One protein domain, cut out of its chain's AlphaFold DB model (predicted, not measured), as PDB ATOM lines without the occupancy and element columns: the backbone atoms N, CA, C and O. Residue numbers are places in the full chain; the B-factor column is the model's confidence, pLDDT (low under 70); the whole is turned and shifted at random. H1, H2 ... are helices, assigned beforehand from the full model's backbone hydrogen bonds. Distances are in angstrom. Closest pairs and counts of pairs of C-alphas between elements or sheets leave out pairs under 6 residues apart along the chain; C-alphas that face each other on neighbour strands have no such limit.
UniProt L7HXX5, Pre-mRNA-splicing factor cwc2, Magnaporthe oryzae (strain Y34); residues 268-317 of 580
ATOM      1  N   PRO A 268     -48.457  -7.310 -42.218       91.94
ATOM      2  CA  PRO A 268     -49.632  -6.694 -41.606       91.94
ATOM      3  C   PRO A 268     -50.252  -5.620 -42.506       91.94
ATOM      4  O   PRO A 268     -49.538  -4.826 -43.120       91.94
ATOM      5  N   ALA A 269     -51.585  -5.554 -42.539       86.19
ATOM      6  CA  ALA A 269     -52.311  -4.613 -43.397       86.19
ATOM      7  C   ALA A 269     -51.976  -3.137 -43.104       86.19
ATOM      8  O   ALA A 269     -51.952  -2.333 -44.029       86.19
ATOM      9  N   GLU A 270     -51.666  -2.801 -41.848       83.31
ATOM     10  CA  GLU A 270     -51.194  -1.474 -41.423       83.31
ATOM     11  C   GLU A 270     -49.870  -1.108 -42.114       83.31
ATOM     12  O   GLU A 270     -49.766  -0.072 -42.763       83.31
ATOM     13  N   PHE A 271     -48.888  -2.014 -42.090       84.69
ATOM     14  CA  PHE A 271     -47.581  -1.811 -42.721       84.69
ATOM     15  C   PHE A 271     -47.670  -1.731 -44.255       84.69
ATOM     16  O   PHE A 271     -46.954  -0.959 -44.891       84.69
ATOM     17  N   VAL A 272     -48.588  -2.485 -44.872       86.44
ATOM     18  CA  VAL A 272     -48.872  -2.355 -46.311       86.44
ATOM     19  C   VAL A 272     -49.549  -1.014 -46.620       86.44
ATOM     20  O   VAL A 272     -49.176  -0.370 -47.596       86.44
ATOM     21  N   ALA A 273     -50.490  -0.554 -45.789       82.81
ATOM     22  CA  ALA A 273     -51.143   0.746 -45.959       82.81
ATOM     23  C   ALA A 273     -50.169   1.925 -45.790       82.81
ATOM     24  O   ALA A 273     -50.284   2.914 -46.520       82.81
ATOM     25  N   GLU A 274     -49.191   1.805 -44.887       83.50
ATOM     26  CA  GLU A 274     -48.091   2.759 -44.725       83.50
ATOM     27  C   GLU A 274     -47.202   2.807 -45.981       83.50
ATOM     28  O   GLU A 274     -47.007   3.884 -46.548       83.50
ATOM     29  N   ILE A 275     -46.742   1.649 -46.482       82.50
ATOM     30  CA  ILE A 275     -45.932   1.550 -47.714       82.50
ATOM     31  C   ILE A 275     -46.681   2.083 -48.942       82.50
ATOM     32  O   ILE A 275     -46.096   2.773 -49.776       82.50
ATOM     33  N   GLU A 276     -47.973   1.778 -49.077       78.25
ATOM     34  CA  GLU A 276     -48.800   2.262 -50.188       78.25
ATOM     35  C   GLU A 276     -49.209   3.741 -50.034       78.25
ATOM     36  O   GLU A 276     -49.893   4.282 -50.905       78.25
ATOM     37  N   GLY A 277     -48.832   4.406 -48.930       72.00
ATOM     38  CA  GLY A 277     -49.254   5.774 -48.604       72.00
ATOM     39  C   GLY A 277     -50.775   5.924 -48.476       72.00
ATOM     40  O   GLY A 277     -51.307   7.036 -48.522       72.00
ATOM     41  N   ARG A 278     -51.488   4.798 -48.352       70.56
ATOM     42  CA  ARG A 278     -52.949   4.694 -48.369       70.56
ATOM     43  C   ARG A 278     -53.545   4.643 -46.966       70.56
ATOM     44  O   ARG A 278     -54.741   4.411 -46.813       70.56
ATOM     45  N   ASP A 279     -52.738   4.911 -45.953       62.50
ATOM     46  CA  ASP A 279     -53.180   4.976 -44.574       62.50
ATOM     47  C   ASP A 279     -54.011   6.261 -44.310       62.50
ATOM     48  O   ASP A 279     -53.474   7.381 -44.291       62.50
ATOM     49  N   PRO A 280     -55.344   6.143 -44.125       63.91
ATOM     50  CA  PRO A 280     -56.194   7.295 -43.861       63.91
ATOM     51  C   PRO A 280     -55.964   7.854 -42.454       63.91
ATOM     52  O   PRO A 280     -56.309   9.012 -42.217       63.91
ATOM     53  N   GLU A 281     -55.408   7.072 -41.525       63.91
ATOM     54  CA  GLU A 281     -55.035   7.556 -40.203       63.91
ATOM     55  C   GLU A 281     -53.726   8.321 -40.247       63.91
ATOM     56  O   GLU A 281     -53.693   9.419 -39.708       63.91
ATOM     57  N   ALA A 282     -52.691   7.837 -40.937       65.12
ATOM     58  CA  ALA A 282     -51.447   8.599 -41.081       65.12
ATOM     59  C   ALA A 282     -51.707   9.977 -41.715       65.12
ATOM     60  O   ALA A 282     -51.185  10.987 -41.247       65.12
ATOM     61  N   ARG A 283     -52.589  10.057 -42.723       67.62
ATOM     62  CA  ARG A 283     -52.989  11.340 -43.325       67.62
ATOM     63  C   ARG A 283     -53.806  12.225 -42.372       67.62
ATOM     64  O   ARG A 283     -53.627  13.439 -42.389       67.62
ATOM     65  N   LYS A 284     -54.681  11.654 -41.534       69.62
ATOM     66  CA  LYS A 284     -55.423  12.407 -40.500       69.62
ATOM     67  C   LYS A 284     -54.515  12.880 -39.364       69.62
ATOM     68  O   LYS A 284     -54.656  14.021 -38.945       69.62
ATOM     69  N   ARG A 285     -53.578  12.043 -38.909       70.81
ATOM     70  CA  ARG A 285     -52.572  12.355 -37.882       70.81
ATOM     71  C   ARG A 285     -51.669  13.485 -38.361       70.81
ATOM     72  O   ARG A 285     -51.637  14.510 -37.699       70.81
ATOM     73  N   ARG A 286     -51.110  13.392 -39.577       67.50
ATOM     74  CA  ARG A 286     -50.376  14.503 -40.217       67.50
ATOM     75  C   ARG A 286     -51.209  15.786 -40.276       67.50
ATOM     76  O   ARG A 286     -50.707  16.829 -39.890       67.50
ATOM     77  N   LYS A 287     -52.489  15.711 -40.669       72.00
ATOM     78  CA  LYS A 287     -53.383  16.884 -40.726       72.00
ATOM     79  C   LYS A 287     -53.678  17.500 -39.345       72.00
ATOM     80  O   LYS A 287     -53.788  18.715 -39.231       72.00
ATOM     81  N   MET A 288     -53.806  16.680 -38.298       68.62
ATOM     82  CA  MET A 288     -53.947  17.143 -36.908       68.62
ATOM     83  C   MET A 288     -52.632  17.730 -36.371       68.62
ATOM     84  O   MET A 288     -52.633  18.771 -35.726       68.62
ATOM     85  N   GLU A 289     -51.497  17.103 -36.670       67.75
ATOM     86  CA  GLU A 289     -50.161  17.573 -36.288       67.75
ATOM     87  C   GLU A 289     -49.751  18.850 -37.039       67.75
ATOM     88  O   GLU A 289     -48.960  19.631 -36.515       67.75
ATOM     89  N   SER A 290     -50.277  19.082 -38.248       67.38
ATOM     90  CA  SER A 290     -50.049  20.297 -39.041       67.38
ATOM     91  C   SER A 290     -50.981  21.455 -38.694       67.38
ATOM     92  O   SER A 290     -50.750  22.567 -39.169       67.38
ATOM     93  N   SER A 291     -52.053  21.220 -37.924       75.25
ATOM     94  CA  SER A 291     -53.007  22.281 -37.575       75.25
ATOM     95  C   SER A 291     -52.563  23.133 -36.390       75.25
ATOM     96  O   SER A 291     -53.086  24.227 -36.201       75.25
ATOM     97  N   TYR A 292     -51.601  22.662 -35.588       70.00
ATOM     98  CA  TYR A 292     -51.047  23.373 -34.424       70.00
ATOM     99  C   TYR A 292     -52.084  23.902 -33.413       70.00
ATOM    100  O   TYR A 292     -51.785  24.791 -32.621       70.00
ATOM    101  N   GLY A 293     -53.296  23.335 -33.408       68.00
ATOM    102  CA  GLY A 293     -54.405  23.796 -32.569       68.00
ATOM    103  C   GLY A 293     -55.147  25.033 -33.094       68.00
ATOM    104  O   GLY A 293     -55.972  25.572 -32.363       68.00
ATOM    105  N   LEU A 294     -54.889  25.482 -34.330       70.38
ATOM    106  CA  LEU A 294     -55.675  26.521 -35.004       70.38
ATOM    107  C   LEU A 294     -56.726  25.894 -35.930       70.38
ATOM    108  O   LEU A 294     -56.398  25.167 -36.872       70.38
ATOM    109  N   ASP A 295     -57.995  26.235 -35.705       71.25
ATOM    110  CA  ASP A 295     -59.101  25.795 -36.556       71.25
ATOM    111  C   ASP A 295     -58.933  26.294 -37.999       71.25
ATOM    112  O   ASP A 295     -58.886  27.493 -38.276       71.25
ATOM    113  N   GLY A 296     -58.858  25.349 -38.939       70.06
ATOM    114  CA  GLY A 296     -58.768  25.627 -40.376       70.06
ATOM    115  C   GLY A 296     -57.366  25.936 -40.914       70.06
ATOM    116  O   GLY A 296     -57.237  26.126 -42.122       70.06
ATOM    117  N   TYR A 297     -56.322  25.948 -40.078       64.88
ATOM    118  CA  TYR A 297     -54.940  26.090 -40.546       64.88
ATOM    119  C   TYR A 297     -54.339  24.718 -40.902       64.88
ATOM    120  O   TYR A 297     -54.487  23.748 -40.163       64.88
ATOM    121  N   GLU A 298     -53.654  24.625 -42.042       72.38
ATOM    122  CA  GLU A 298     -52.908  23.438 -42.472       72.38
ATOM    123  C   GLU A 298     -51.521  23.917 -42.903       72.38
ATOM    124  O   GLU A 298     -51.375  24.564 -43.940       72.38
ATOM    125  N   ALA A 299     -50.515  23.690 -42.051       70.19
ATOM    126  CA  ALA A 299     -49.155  24.144 -42.314       70.19
ATOM    127  C   ALA A 299     -48.598  23.488 -43.599       70.19
ATOM    128  O   ALA A 299     -48.665  22.262 -43.710       70.19
ATOM    129  N   PRO A 300     -48.028  24.256 -44.550       75.06
ATOM    130  CA  PRO A 300     -47.394  23.692 -45.741       75.06
ATOM    131  C   PRO A 300     -46.279  22.700 -45.385       75.06
ATOM    132  O   PRO A 300     -45.543  22.936 -44.427       75.06
ATOM    133  N   ASP A 301     -46.106  21.644 -46.187       67.44
ATOM    134  CA  ASP A 301     -45.124  20.571 -45.937       67.44
ATOM    135  C   ASP A 301     -43.698  21.109 -45.694       67.44
ATOM    136  O   ASP A 301     -42.998  20.647 -44.794       67.44
ATOM    137  N   GLU A 302     -43.276  22.137 -46.438       67.00
ATOM    138  CA  GLU A 302     -41.972  22.798 -46.263       67.00
ATOM    139  C   GLU A 302     -41.798  23.403 -44.862       67.00
ATOM    140  O   GLU A 302     -40.704  23.363 -44.300       67.00
ATOM    141  N   VAL A 303     -42.880  23.928 -44.279       67.56
ATOM    142  CA  VAL A 303     -42.889  24.465 -42.916       67.56
ATOM    143  C   VAL A 303     -43.004  23.327 -41.906       67.56
ATOM    144  O   VAL A 303     -42.243  23.341 -40.948       67.56
ATOM    145  N   HIS A 304     -43.865  22.323 -42.136       68.00
ATOM    146  CA  HIS A 304     -44.128  21.200 -41.210       68.00
ATOM    147  C   HIS A 304     -42.951  20.226 -41.041       68.00
ATOM    148  O   HIS A 304     -42.747  19.669 -39.961       68.00
ATOM    149  N   PHE A 305     -42.126  20.062 -42.079       69.50
ATOM    150  CA  PHE A 305     -40.942  19.195 -42.054       69.50
ATOM    151  C   PHE A 305     -39.611  19.948 -41.889       69.50
ATOM    152  O   PHE A 305     -38.556  19.308 -41.834       69.50
ATOM    153  N   ALA A 306     -39.635  21.279 -41.747       71.88
ATOM    154  CA  ALA A 306     -38.445  22.078 -41.454       71.88
ATOM    155  C   ALA A 306     -37.725  21.603 -40.174       71.88
ATOM    156  O   ALA A 306     -38.353  21.360 -39.136       71.88
ATOM    157  N   ARG A 307     -36.391  21.513 -40.242       64.25
ATOM    158  CA  ARG A 307     -35.492  21.167 -39.128       64.25
ATOM    159  C   ARG A 307     -34.489  22.293 -38.887       64.25
ATOM    160  O   ARG A 307     -34.006  22.892 -39.844       64.25
ATOM    161  N   GLY A 308     -34.153  22.539 -37.621       63.56
ATOM    162  CA  GLY A 308     -33.190  23.564 -37.201       63.56
ATOM    163  C   GLY A 308     -33.773  24.555 -36.192       63.56
ATOM    164  O   GLY A 308     -34.959  24.508 -35.871       63.56
ATOM    165  N   ALA A 309     -32.948  25.489 -35.709       60.12
ATOM    166  CA  ALA A 309     -33.308  26.427 -34.635       60.12
ATOM    167  C   ALA A 309     -34.556  27.303 -34.911       60.12
ATOM    168  O   ALA A 309     -35.219  27.750 -33.977       60.12
ATOM    169  N   GLN A 310     -34.891  27.530 -36.188       59.25
ATOM    170  CA  GLN A 310     -36.067  28.300 -36.623       59.25
ATOM    171  C   GLN A 310     -37.271  27.422 -37.017       59.25
ATOM    172  O   GLN A 310     -38.245  27.922 -37.575       59.25
ATOM    173  N   ALA A 311     -37.240  26.114 -36.733       65.94
ATOM    174  CA  ALA A 311     -38.386  25.243 -36.968       65.94
ATOM    175  C   ALA A 311     -39.582  25.665 -36.093       65.94
ATOM    176  O   ALA A 311     -39.482  25.766 -34.863       65.94
ATOM    177  N   VAL A 312     -40.730  25.882 -36.740       61.44
ATOM    178  CA  VAL A 312     -42.021  26.147 -36.076       61.44
ATOM    179  C   VAL A 312     -42.559  24.869 -35.411       61.44
ATOM    180  O   VAL A 312     -43.295  24.920 -34.428       61.44
ATOM    181  N   ASN A 313     -42.128  23.705 -35.898       64.88
ATOM    182  CA  ASN A 313     -42.602  22.395 -35.465       64.88
ATOM    183  C   ASN A 313     -41.853  21.951 -34.199       64.88
ATOM    184  O   ASN A 313     -40.617  21.915 -34.213       64.88
ATOM    185  N   PRO A 314     -42.544  21.494 -33.138       64.50
ATOM    186  CA  PRO A 314     -41.886  21.069 -31.902       64.50
ATOM    187  C   PRO A 314     -40.960  19.859 -32.116       64.50
ATOM    188  O   PRO A 314     -39.927  19.752 -31.464       64.50
ATOM    189  N   VAL A 315     -41.279  18.975 -33.069       65.19
ATOM    190  CA  VAL A 315     -40.438  17.816 -33.427       65.19
ATOM    191  C   VAL A 315     -39.173  18.243 -34.186       65.19
ATOM    192  O   VAL A 315     -38.094  17.714 -33.926       65.19
ATOM    193  N   GLY A 316     -39.278  19.232 -35.083       58.94
ATOM    194  CA  GLY A 316     -38.145  19.765 -35.854       58.94
ATOM    195  C   GLY A 316     -37.154  20.589 -35.023       58.94
ATOM    196  O   GLY A 316     -36.012  20.771 -35.448       58.94
ATOM    197  N   ARG A 317     -37.587  21.054 -33.843       61.81
ATOM    198  CA  ARG A 317     -36.780  21.782 -32.856       61.81
ATOM    199  C   ARG A 317     -36.041  20.850 -31.888       61.81
ATOM    200  O   ARG A 317     -34.831  20.993 -31.741       61.81
TER     201      ARG A 317
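This is residues 268 to 317 of the 580 residues of the protein "Pre-mRNA-splicing factor cwc2" of Magnaporthe oryzae (strain Y34) (UniProt L7HXX5). Picture a loose, open string of four helices in which no helix touches another: H1 and H2 come one after the other with a steep corner between them and make one end and much of the length, while the two short helices H3 and H4 lie at the far end among loops. Between H2 and H3 the chain swings out in a long loop and folds back, and a second loop joins H3 to H4. The printed part has 50 residues with four named helices, H1, H2, H3 and H4 in that order, and no named strand; the class is all helix, with 25 of the 50 residues in the helices. The whole is loose, with a radius of gyration of the C-alphas of 12.8 A, and the C-alphas span 37 by 25 by 14 A.

Start at H1, residues 269 to 275, and go on over a tight link of 4 residues to H2, residues 280 to 289. These two are close but not clearly touching, with 1 pair of C-alphas within 8 A, those of Glu 274 and Ala 282 at 7.7 A. Their lines stand at a steep tilt of 60 degrees, and they run the same way. Next look for H3, residues 301 to 304, which is apart from both H1 and H2. H4, residues 314 to 317, is also apart from H1 and H2. H3 and H4 are only just apart, with their closest C-alphas 8.2 A from each other. Look along the backbone of H1 and of H2 and you will find every O i to N i+4 pair within hydrogen-bond range. H3 and H4, with 4 residues each, are too short for such a pair; the one O i to N i+3 pair of H3 is within range, and that of H4 is not.

Find C-alpha 269 at (-52.311, -4.613, -43.397); from there H1 runs 9.9 A to C-alpha 275. H2, the longest helix with 10 residues, begins at C-alpha 280 at (-56.194, 7.295, -43.861) and runs 14.1 A to C-alpha 289. H3 goes from Asp 301 to His 304, and H4 from Pro 314 to C-alpha 317 at (-36.780, 21.782, -32.856).

The two C-alphas farthest apart are those of Pro 268 and Gln 310, 37.9 A. The printed part has no cut. The link from H2 to H3, 11 residues, is long, and that from H3 to H4, 9 residues, is short. In the B-factor column the mean pLDDT of the printed part is 70.4, and 28 residues are under 70, among them residues 279 to 284 and residues 307 to 317.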